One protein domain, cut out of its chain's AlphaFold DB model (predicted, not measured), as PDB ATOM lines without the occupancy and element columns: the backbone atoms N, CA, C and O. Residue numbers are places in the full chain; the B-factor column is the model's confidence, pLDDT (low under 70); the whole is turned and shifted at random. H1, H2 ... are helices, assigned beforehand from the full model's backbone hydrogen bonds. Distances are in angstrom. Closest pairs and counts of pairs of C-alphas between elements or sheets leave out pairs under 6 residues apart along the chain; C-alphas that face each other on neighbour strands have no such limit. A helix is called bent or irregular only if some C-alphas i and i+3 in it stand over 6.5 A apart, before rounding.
ATOM      1  N   GLY A   6      23.525 -34.071 -66.789       89.50
ATOM      2  CA  GLY A   6      23.720 -34.619 -65.442       89.50
ATOM      3  C   GLY A   6      25.101 -34.296 -64.865       89.50
ATOM      4  O   GLY A   6      25.199 -33.863 -63.723       89.50
ATOM      5  N   THR A   7      26.161 -34.416 -65.669       91.19
ATOM      6  CA  THR A   7      27.532 -34.096 -65.244       91.19
ATOM      7  C   THR A   7      27.685 -32.617 -64.909       91.19
ATOM      8  O   THR A   7      28.294 -32.285 -63.899       91.19
ATOM      9  N   VAL A   8      27.095 -31.726 -65.713       93.25
ATOM     10  CA  VAL A   8      27.138 -30.277 -65.460       93.25
ATOM     11  C   VAL A   8      26.400 -29.923 -64.168       93.25
ATOM     12  O   VAL A   8      26.932 -29.177 -63.353       93.25
ATOM     13  N   VAL A   9      25.214 -30.494 -63.937       94.56
ATOM     14  CA  VAL A   9      24.447 -30.263 -62.701       94.56
ATOM     15  C   VAL A   9      25.224 -30.742 -61.472       94.56
ATOM     16  O   VAL A   9      25.347 -29.999 -60.500       94.56
ATOM     17  N   VAL A  10      25.803 -31.947 -61.528       95.56
ATOM     18  CA  VAL A  10      26.632 -32.483 -60.436       95.56
ATOM     19  C   VAL A  10      27.877 -31.621 -60.215       95.56
ATOM     20  O   VAL A  10      28.220 -31.336 -59.071       95.56
ATOM     21  N   MET A  11      28.522 -31.151 -61.285       95.25
ATOM     22  CA  MET A  11      29.702 -30.287 -61.196       95.25
ATOM     23  C   MET A  11      29.379 -28.955 -60.511       95.25
ATOM     24  O   MET A  11      30.102 -28.543 -59.607       95.25
ATOM     25  N   VAL A  12      28.274 -28.302 -60.881       96.50
ATOM     26  CA  VAL A  12      27.846 -27.044 -60.248       96.50
ATOM     27  C   VAL A  12      27.470 -27.264 -58.783       96.50
ATOM     28  O   VAL A  12      27.883 -26.481 -57.930       96.50
ATOM     29  N   ALA A  13      26.747 -28.344 -58.467       96.31
ATOM     30  CA  ALA A  13      26.404 -28.687 -57.087       96.31
ATOM     31  C   ALA A  13      27.655 -28.940 -56.229       96.31
ATOM     32  O   ALA A  13      27.742 -28.448 -55.106       96.31
ATOM     33  N   PHE A  14      28.647 -29.653 -56.771       96.69
ATOM     34  CA  PHE A  14      29.910 -29.921 -56.089       96.69
ATOM     35  C   PHE A  14      30.711 -28.641 -55.835       96.69
ATOM     36  O   PHE A  14      31.161 -28.415 -54.715       96.69
ATOM     37  N   ILE A  15      30.850 -27.776 -56.844       96.25
ATOM     38  CA  ILE A  15      31.550 -26.492 -56.699       96.25
ATOM     39  C   ILE A  15      30.823 -25.602 -55.687       96.25
ATOM     40  O   ILE A  15      31.467 -25.011 -54.824       96.25
ATOM     41  N   GLY A  16      29.491 -25.544 -55.743       95.31
ATOM     42  CA  GLY A  16      28.686 -24.796 -54.779       95.31
ATOM     43  C   GLY A  16      28.891 -25.285 -53.343       95.31
ATOM     44  O   GLY A  16      29.118 -24.476 -52.447       95.31
ATOM     45  N   LEU A  17      28.889 -26.606 -53.130       95.12
ATOM     46  CA  LEU A  17      29.160 -27.210 -51.825       95.12
ATOM     47  C   LEU A  17      30.591 -26.919 -51.353       95.12
ATOM     48  O   LEU A  17      30.785 -26.526 -50.206       95.12
ATOM     49  N   ALA A  18      31.584 -27.074 -52.232       93.69
ATOM     50  CA  ALA A  18      32.982 -26.812 -51.912       93.69
ATOM     51  C   ALA A  18      33.184 -25.348 -51.497       93.69
ATOM     52  O   ALA A  18      33.728 -25.082 -50.429       93.69
ATOM     53  N   LEU A  19      32.678 -24.392 -52.281       90.75
ATOM     54  CA  LEU A  19      32.762 -22.964 -51.956       90.75
ATOM     55  C   LEU A  19      32.021 -22.612 -50.659       90.75
ATOM     56  O   LEU A  19      32.463 -21.729 -49.928       90.75
ATOM     57  N   TRP A  20      30.921 -23.300 -50.349       88.31
ATOM     58  CA  TRP A  20      30.196 -23.111 -49.093       88.31
ATOM     59  C   TRP A  20      30.979 -23.641 -47.884       88.31
ATOM     60  O   TRP A  20      31.103 -22.931 -46.888       88.31
ATOM     61  N   VAL A  21      31.568 -24.838 -47.985       87.31
ATOM     62  CA  VAL A  21      32.402 -25.438 -46.925       87.31
ATOM     63  C   VAL A  21      33.673 -24.623 -46.684       87.31
ATOM     64  O   VAL A  21      34.053 -24.402 -45.537       87.31
ATOM     65  N   PHE A  22      34.311 -24.130 -47.747       81.69
ATOM     66  CA  PHE A  22      35.495 -23.274 -47.647       81.69
ATOM     67  C   PHE A  22      35.164 -21.796 -47.407       81.69
ATOM     68  O   PHE A  22      36.081 -20.980 -47.307       81.69
ATOM     69  N   SER A  23      33.881 -21.429 -47.295       77.94
ATOM     70  CA  SER A  23      33.488 -20.040 -47.082       77.94
ATOM     71  C   SER A  23      34.068 -19.533 -45.754       77.94
ATOM     72  O   SER A  23      33.735 -20.063 -44.690       77.94
ATOM     73  N   PRO A  24      34.903 -18.476 -45.768       67.19
ATOM     74  CA  PRO A  24      35.599 -17.980 -44.580       67.19
ATOM     75  C   PRO A  24      34.664 -17.313 -43.561       67.19
ATOM     76  O   PRO A  24      35.126 -16.841 -42.527       67.19
ATOM     77  N   LYS A  25      33.347 -17.300 -43.809       67.38
ATOM     78  CA  LYS A  25      32.340 -16.605 -42.998       67.38
ATOM     79  C   LYS A  25      32.303 -17.045 -41.525       67.38
ATOM     80  O   LYS A  25      31.769 -16.309 -40.712       67.38
ATOM     81  N   ARG A  26      32.872 -18.208 -41.177       62.72
ATOM     82  CA  ARG A  26      33.030 -18.667 -39.781       62.72
ATOM     83  C   ARG A  26      34.474 -18.638 -39.264       62.72
ATOM     84  O   ARG A  26      34.665 -18.805 -38.069       62.72
ATOM     85  N   LYS A  27      35.491 -18.422 -40.114       64.00
ATOM     86  CA  LYS A  27      36.908 -18.423 -39.687       64.00
ATOM     87  C   LYS A  27      37.202 -17.332 -38.654       64.00
ATOM     88  O   LYS A  27      37.923 -17.602 -37.707       64.00
ATOM     89  N   SER A  28      36.561 -16.170 -38.791       64.06
ATOM     90  CA  SER A  28      36.737 -15.044 -37.866       64.06
ATOM     91  C   SER A  28      36.333 -15.368 -36.424       64.06
ATOM     92  O   SER A  28      37.004 -14.920 -35.507       64.06
ATOM     93  N   GLU A  29      35.266 -16.145 -36.207       64.62
ATOM     94  CA  GLU A  29      34.846 -16.543 -34.851       64.62
ATOM     95  C   GLU A  29      35.765 -17.625 -34.264       64.62
ATOM     96  O   GLU A  29      35.938 -17.707 -33.053       64.62
ATOM     97  N   PHE A  30      36.386 -18.451 -35.115       66.44
ATOM     98  CA  PHE A  30      37.342 -19.466 -34.668       66.44
ATOM     99  C   PHE A  30      38.714 -18.889 -34.333       66.44
ATOM    100  O   PHE A  30      39.343 -19.377 -33.400       66.44
ATOM    101  N   GLU A  31      39.194 -17.884 -35.063       70.06
ATOM    102  CA  GLU A  31      40.442 -17.195 -34.711       70.06
ATOM    103  C   GLU A  31      40.325 -16.519 -33.343       70.06
ATOM    104  O   GLU A  31      41.214 -16.680 -32.511       70.06
ATOM    105  N   ASP A  32      39.184 -15.885 -33.066       68.62
ATOM    106  CA  ASP A  32      38.878 -15.301 -31.757       68.62
ATOM    107  C   ASP A  32      38.756 -16.380 -30.664       68.62
ATOM    108  O   ASP A  32      39.391 -16.303 -29.614       68.62
ATOM    109  N   ALA A  33      38.056 -17.485 -30.949       73.06
ATOM    110  CA  ALA A  33      37.968 -18.619 -30.030       73.06
ATOM    111  C   ALA A  33      39.316 -19.338 -29.804       73.06
ATOM    112  O   ALA A  33      39.517 -19.971 -28.771       73.06
ATOM    113  N   THR A  34      40.269 -19.248 -30.733       73.00
ATOM    114  CA  THR A  34      41.613 -19.830 -30.556       73.00
ATOM    115  C   THR A  34      42.415 -19.061 -29.505       73.00
ATOM    116  O   THR A  34      43.310 -19.628 -28.883       73.00
ATOM    117  N   LEU A  35      42.054 -17.799 -29.254       75.50
ATOM    118  CA  LEU A  35      42.618 -16.985 -28.184       75.50
ATOM    119  C   LEU A  35      41.934 -17.225 -26.836       75.50
ATOM    120  O   LEU A  35      42.454 -16.742 -25.842       75.50
ATOM    121  N   LEU A  36      40.850 -18.013 -26.747       74.19
ATOM    122  CA  LEU A  36      40.187 -18.344 -25.469       74.19
ATOM    123  C   LEU A  36      41.137 -18.875 -24.373       74.19
ATOM    124  O   LEU A  36      40.969 -18.461 -23.230       74.19
ATOM    125  N   PRO A  37      42.145 -19.731 -24.654       79.75
ATOM    126  CA  PRO A  37      43.112 -20.167 -23.638       79.75
ATOM    127  C   PRO A  37      44.024 -19.042 -23.124       79.75
ATOM    128  O   PRO A  37      44.649 -19.197 -22.080       79.75
ATOM    129  N   PHE A  38      44.113 -17.938 -23.869       78.25
ATOM    130  CA  PHE A  38      44.993 -16.793 -23.626       78.25
ATOM    131  C   PHE A  38      44.212 -15.473 -23.551       78.25
ATOM    132  O   PHE A  38      44.806 -14.405 -23.659       78.25
ATOM    133  N   ALA A  39      42.885 -15.524 -23.390       73.38
ATOM    134  CA  ALA A  39      42.024 -14.343 -23.461       73.38
ATOM    135  C   ALA A  39      42.326 -13.342 -22.333       73.38
ATOM    136  O   ALA A  39      42.093 -12.145 -22.485       73.38
ATOM    137  N   ASP A  40      42.893 -13.839 -21.233       78.50
ATOM    138  CA  ASP A  40      43.332 -13.057 -20.080       78.50
ATOM    139  C   ASP A  40      44.820 -12.648 -20.149       78.50
ATOM    140  O   ASP A  40      45.313 -11.976 -19.244       78.50
ATOM    141  N   ASP A  41      45.555 -13.045 -21.198       83.06
ATOM    142  CA  ASP A  41      46.966 -12.698 -21.388       83.06
ATOM    143  C   ASP A  41      47.108 -11.398 -22.215       83.06
ATOM    144  O   ASP A  41      46.852 -11.383 -23.427       83.06
ATOM    145  N   PRO A  42      47.545 -10.283 -21.598       80.06
ATOM    146  CA  PRO A  42      47.668  -8.998 -22.280       80.06
ATOM    147  C   PRO A  42      48.753  -8.983 -23.366       80.06
ATOM    148  O   PRO A  42      48.690  -8.140 -24.262       80.06
ATOM    149  N   GLU A  43      49.746  -9.874 -23.315       81.19
ATOM    150  CA  GLU A  43      50.762  -9.984 -24.367       81.19
ATOM    151  C   GLU A  43      50.179 -10.686 -25.601       81.19
ATOM    152  O   GLU A  43      50.387 -10.225 -26.728       81.19
ATOM    153  N   ALA A  44      49.353 -11.721 -25.408       78.31
ATOM    154  CA  ALA A  44      48.676 -12.427 -26.497       78.31
ATOM    155  C   ALA A  44      47.779 -11.491 -27.333       78.31
ATOM    156  O   ALA A  44      47.816 -11.534 -28.565       78.31
ATOM    157  N   ILE A  45      47.052 -10.572 -26.686       76.44
ATOM    158  CA  ILE A  45      46.197  -9.587 -27.371       76.44
ATOM    159  C   ILE A  45      47.021  -8.612 -28.235       76.44
ATOM    160  O   ILE A  45      46.645  -8.319 -29.375       76.44
ATOM    161  N   LYS A  46      48.176  -8.137 -27.746       80.50
ATOM    162  CA  LYS A  46      49.053  -7.220 -28.505       80.50
ATOM    163  C   LYS A  46      49.618  -7.873 -29.767       80.50
ATOM    164  O   LYS A  46      49.685  -7.228 -30.815       80.50
ATOM    165  N   HIS A  47      50.010  -9.144 -29.682       75.94
ATOM    166  CA  HIS A  47      50.547  -9.892 -30.822       75.94
ATOM    167  C   HIS A  47      49.518 -10.057 -31.952       75.94
ATOM    168  O   HIS A  47      49.868  -9.918 -33.126       75.94
ATOM    169  N   VAL A  48      48.249 -10.286 -31.607       76.12
ATOM    170  CA  VAL A  48      47.149 -10.435 -32.575       76.12
ATOM    171  C   VAL A  48      46.819  -9.108 -33.261       76.12
ATOM    172  O   VAL A  48      46.678  -9.063 -34.485       76.12
ATOM    173  N   GLU A  49      46.766  -8.004 -32.509       75.31
ATOM    174  CA  GLU A  49      46.515  -6.671 -33.071       75.31
ATOM    175  C   GLU A  49      47.610  -6.255 -34.071       75.31
ATOM    176  O   GLU A  49      47.318  -5.726 -35.149       75.31
ATOM    177  N   HIS A  50      48.875  -6.541 -33.752       74.81
ATOM    178  CA  HIS A  50      50.003  -6.218 -34.626       74.81
ATOM    179  C   HIS A  50      50.009  -7.069 -35.909       74.81
ATOM    180  O   HIS A  50      50.277  -6.552 -36.997       74.81
ATOM    181  N   ALA A  51      49.656  -8.356 -35.808       72.38
ATOM    182  CA  ALA A  51      49.514  -9.242 -36.963       72.38
ATOM    183  C   ALA A  51      48.358  -8.806 -37.883       72.38
ATOM    184  O   ALA A  51      48.515  -8.772 -39.106       72.38
ATOM    185  N   SER A  52      47.220  -8.393 -37.311       69.19
ATOM    186  CA  SER A  52      46.071  -7.922 -38.092       69.19
ATOM    187  C   SER A  52      46.333  -6.597 -38.816       69.19
ATOM    188  O   SER A  52      45.757  -6.386 -39.886       69.19
ATOM    189  N   ARG A  53      47.162  -5.701 -38.258       73.44
ATOM    190  CA  ARG A  53      47.559  -4.448 -38.925       73.44
ATOM    191  C   ARG A  53      48.507  -4.697 -40.097       73.44
ATOM    192  O   ARG A  53      48.299  -4.117 -41.154       73.44
ATOM    193  N   SER A  54      49.468  -5.609 -39.948       72.06
ATOM    194  CA  SER A  54      50.460  -5.907 -40.992       72.06
ATOM    195  C   SER A  54      49.874  -6.542 -42.256       72.06
ATOM    196  O   SER A  54      50.449  -6.374 -43.320       72.06
ATOM    197  N   ASN A  55      48.768  -7.282 -42.162       64.75
ATOM    198  CA  ASN A  55      48.107  -7.876 -43.335       64.75
ATOM    199  C   ASN A  55      47.200  -6.872 -44.084       64.75
ATOM    200  O   ASN A  55      46.581  -7.219 -45.088       64.75
ATOM    201  N   LYS A  56      47.046  -5.654 -43.551       59.41
ATOM    202  CA  LYS A  56      46.179  -4.600 -44.095       59.41
ATOM    203  C   LYS A  56      46.953  -3.475 -44.789       59.41
ATOM    204  O   LYS A  56      46.300  -2.605 -45.366       59.41
TER     205      LYS A  56
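What this domain is: This is residues 6 to 56 of the 57 residues of the protein "Cytochrome c oxidase cbb3-type subunit 4" of Pseudomonas sp. ok602 (UniProt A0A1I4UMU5). The model is a long open hook: H1 and H2 follow each other end to end, stepped at the joint, to make a long shaft, and after a short loop of residues 35 to 41 H3 folds back at an open angle beside the far end of that shaft. The helices form no bundle, and much of the shaft, with residues 6 to 30, stands free. The printed part has 51 residues with three named helices in the order H1, H2, H3 and no named strand; the class is all helix, with 40 of the 51 residues in the helices. It is extended, with a radius of gyration of the C-alphas of 17.7 A, and it spans 56 by 24 by 9 A.

Where its parts are: Find C-alpha 6 at (23.720, -34.619, -65.442); from there H1, residues 6 to 21, runs 22.4 A from first to last C-alpha, with z climbing as you read on. H1 is the longest helix, with 16 residues. After the two residues between them, look at C-alpha 24 at (35.599, -17.980, -44.580), where H2, residues 24 to 34, begins; it is 15.4 A from first to last C-alpha, and z still climbs along it. H2 is irregular, but only just: C-alphas 25 and 28 are 6.9 A apart. H3, residues 42 to 54, is 19.2 A long; here z falls again, and the helix ends at C-alpha 54 at (50.460, -5.907, -40.992).

How they stand to each other: Begin at H1, which touches no helix. At its end you will find a tight link of 2 residues, Phe 22 and Ser 23, to H2, yet H1 and H2 are apart, with no C-alpha of the one within 8 A of the other. From H2 a short link of 7 residues goes to H3, and by the same test H2 and H3 are apart. H1 and H3 are apart too. On the backbone, every O i to N i+4 pair of H1 is within hydrogen-bond range; in H2 5 of 7 are, and in H3 8 of 9.

The domain as a whole: Look for the two C-alphas farthest apart at Gly 6 and Pro 42, 55.6 A from each other; from the first to the last printed C-alpha, Gly 6 to Lys 56, it is 43.1 A. Residues 36 to 43 and 49 to 56 stand free as well, of which 49 to 54 belong to H3. The printed part has no cut and no long link. In the B-factor column the mean pLDDT of the printed part is 79.4; H1 has a mean of 93 and H2 of 67. Values under 70 stand at residues 24 to 30, 32, 52 and 55 to 56.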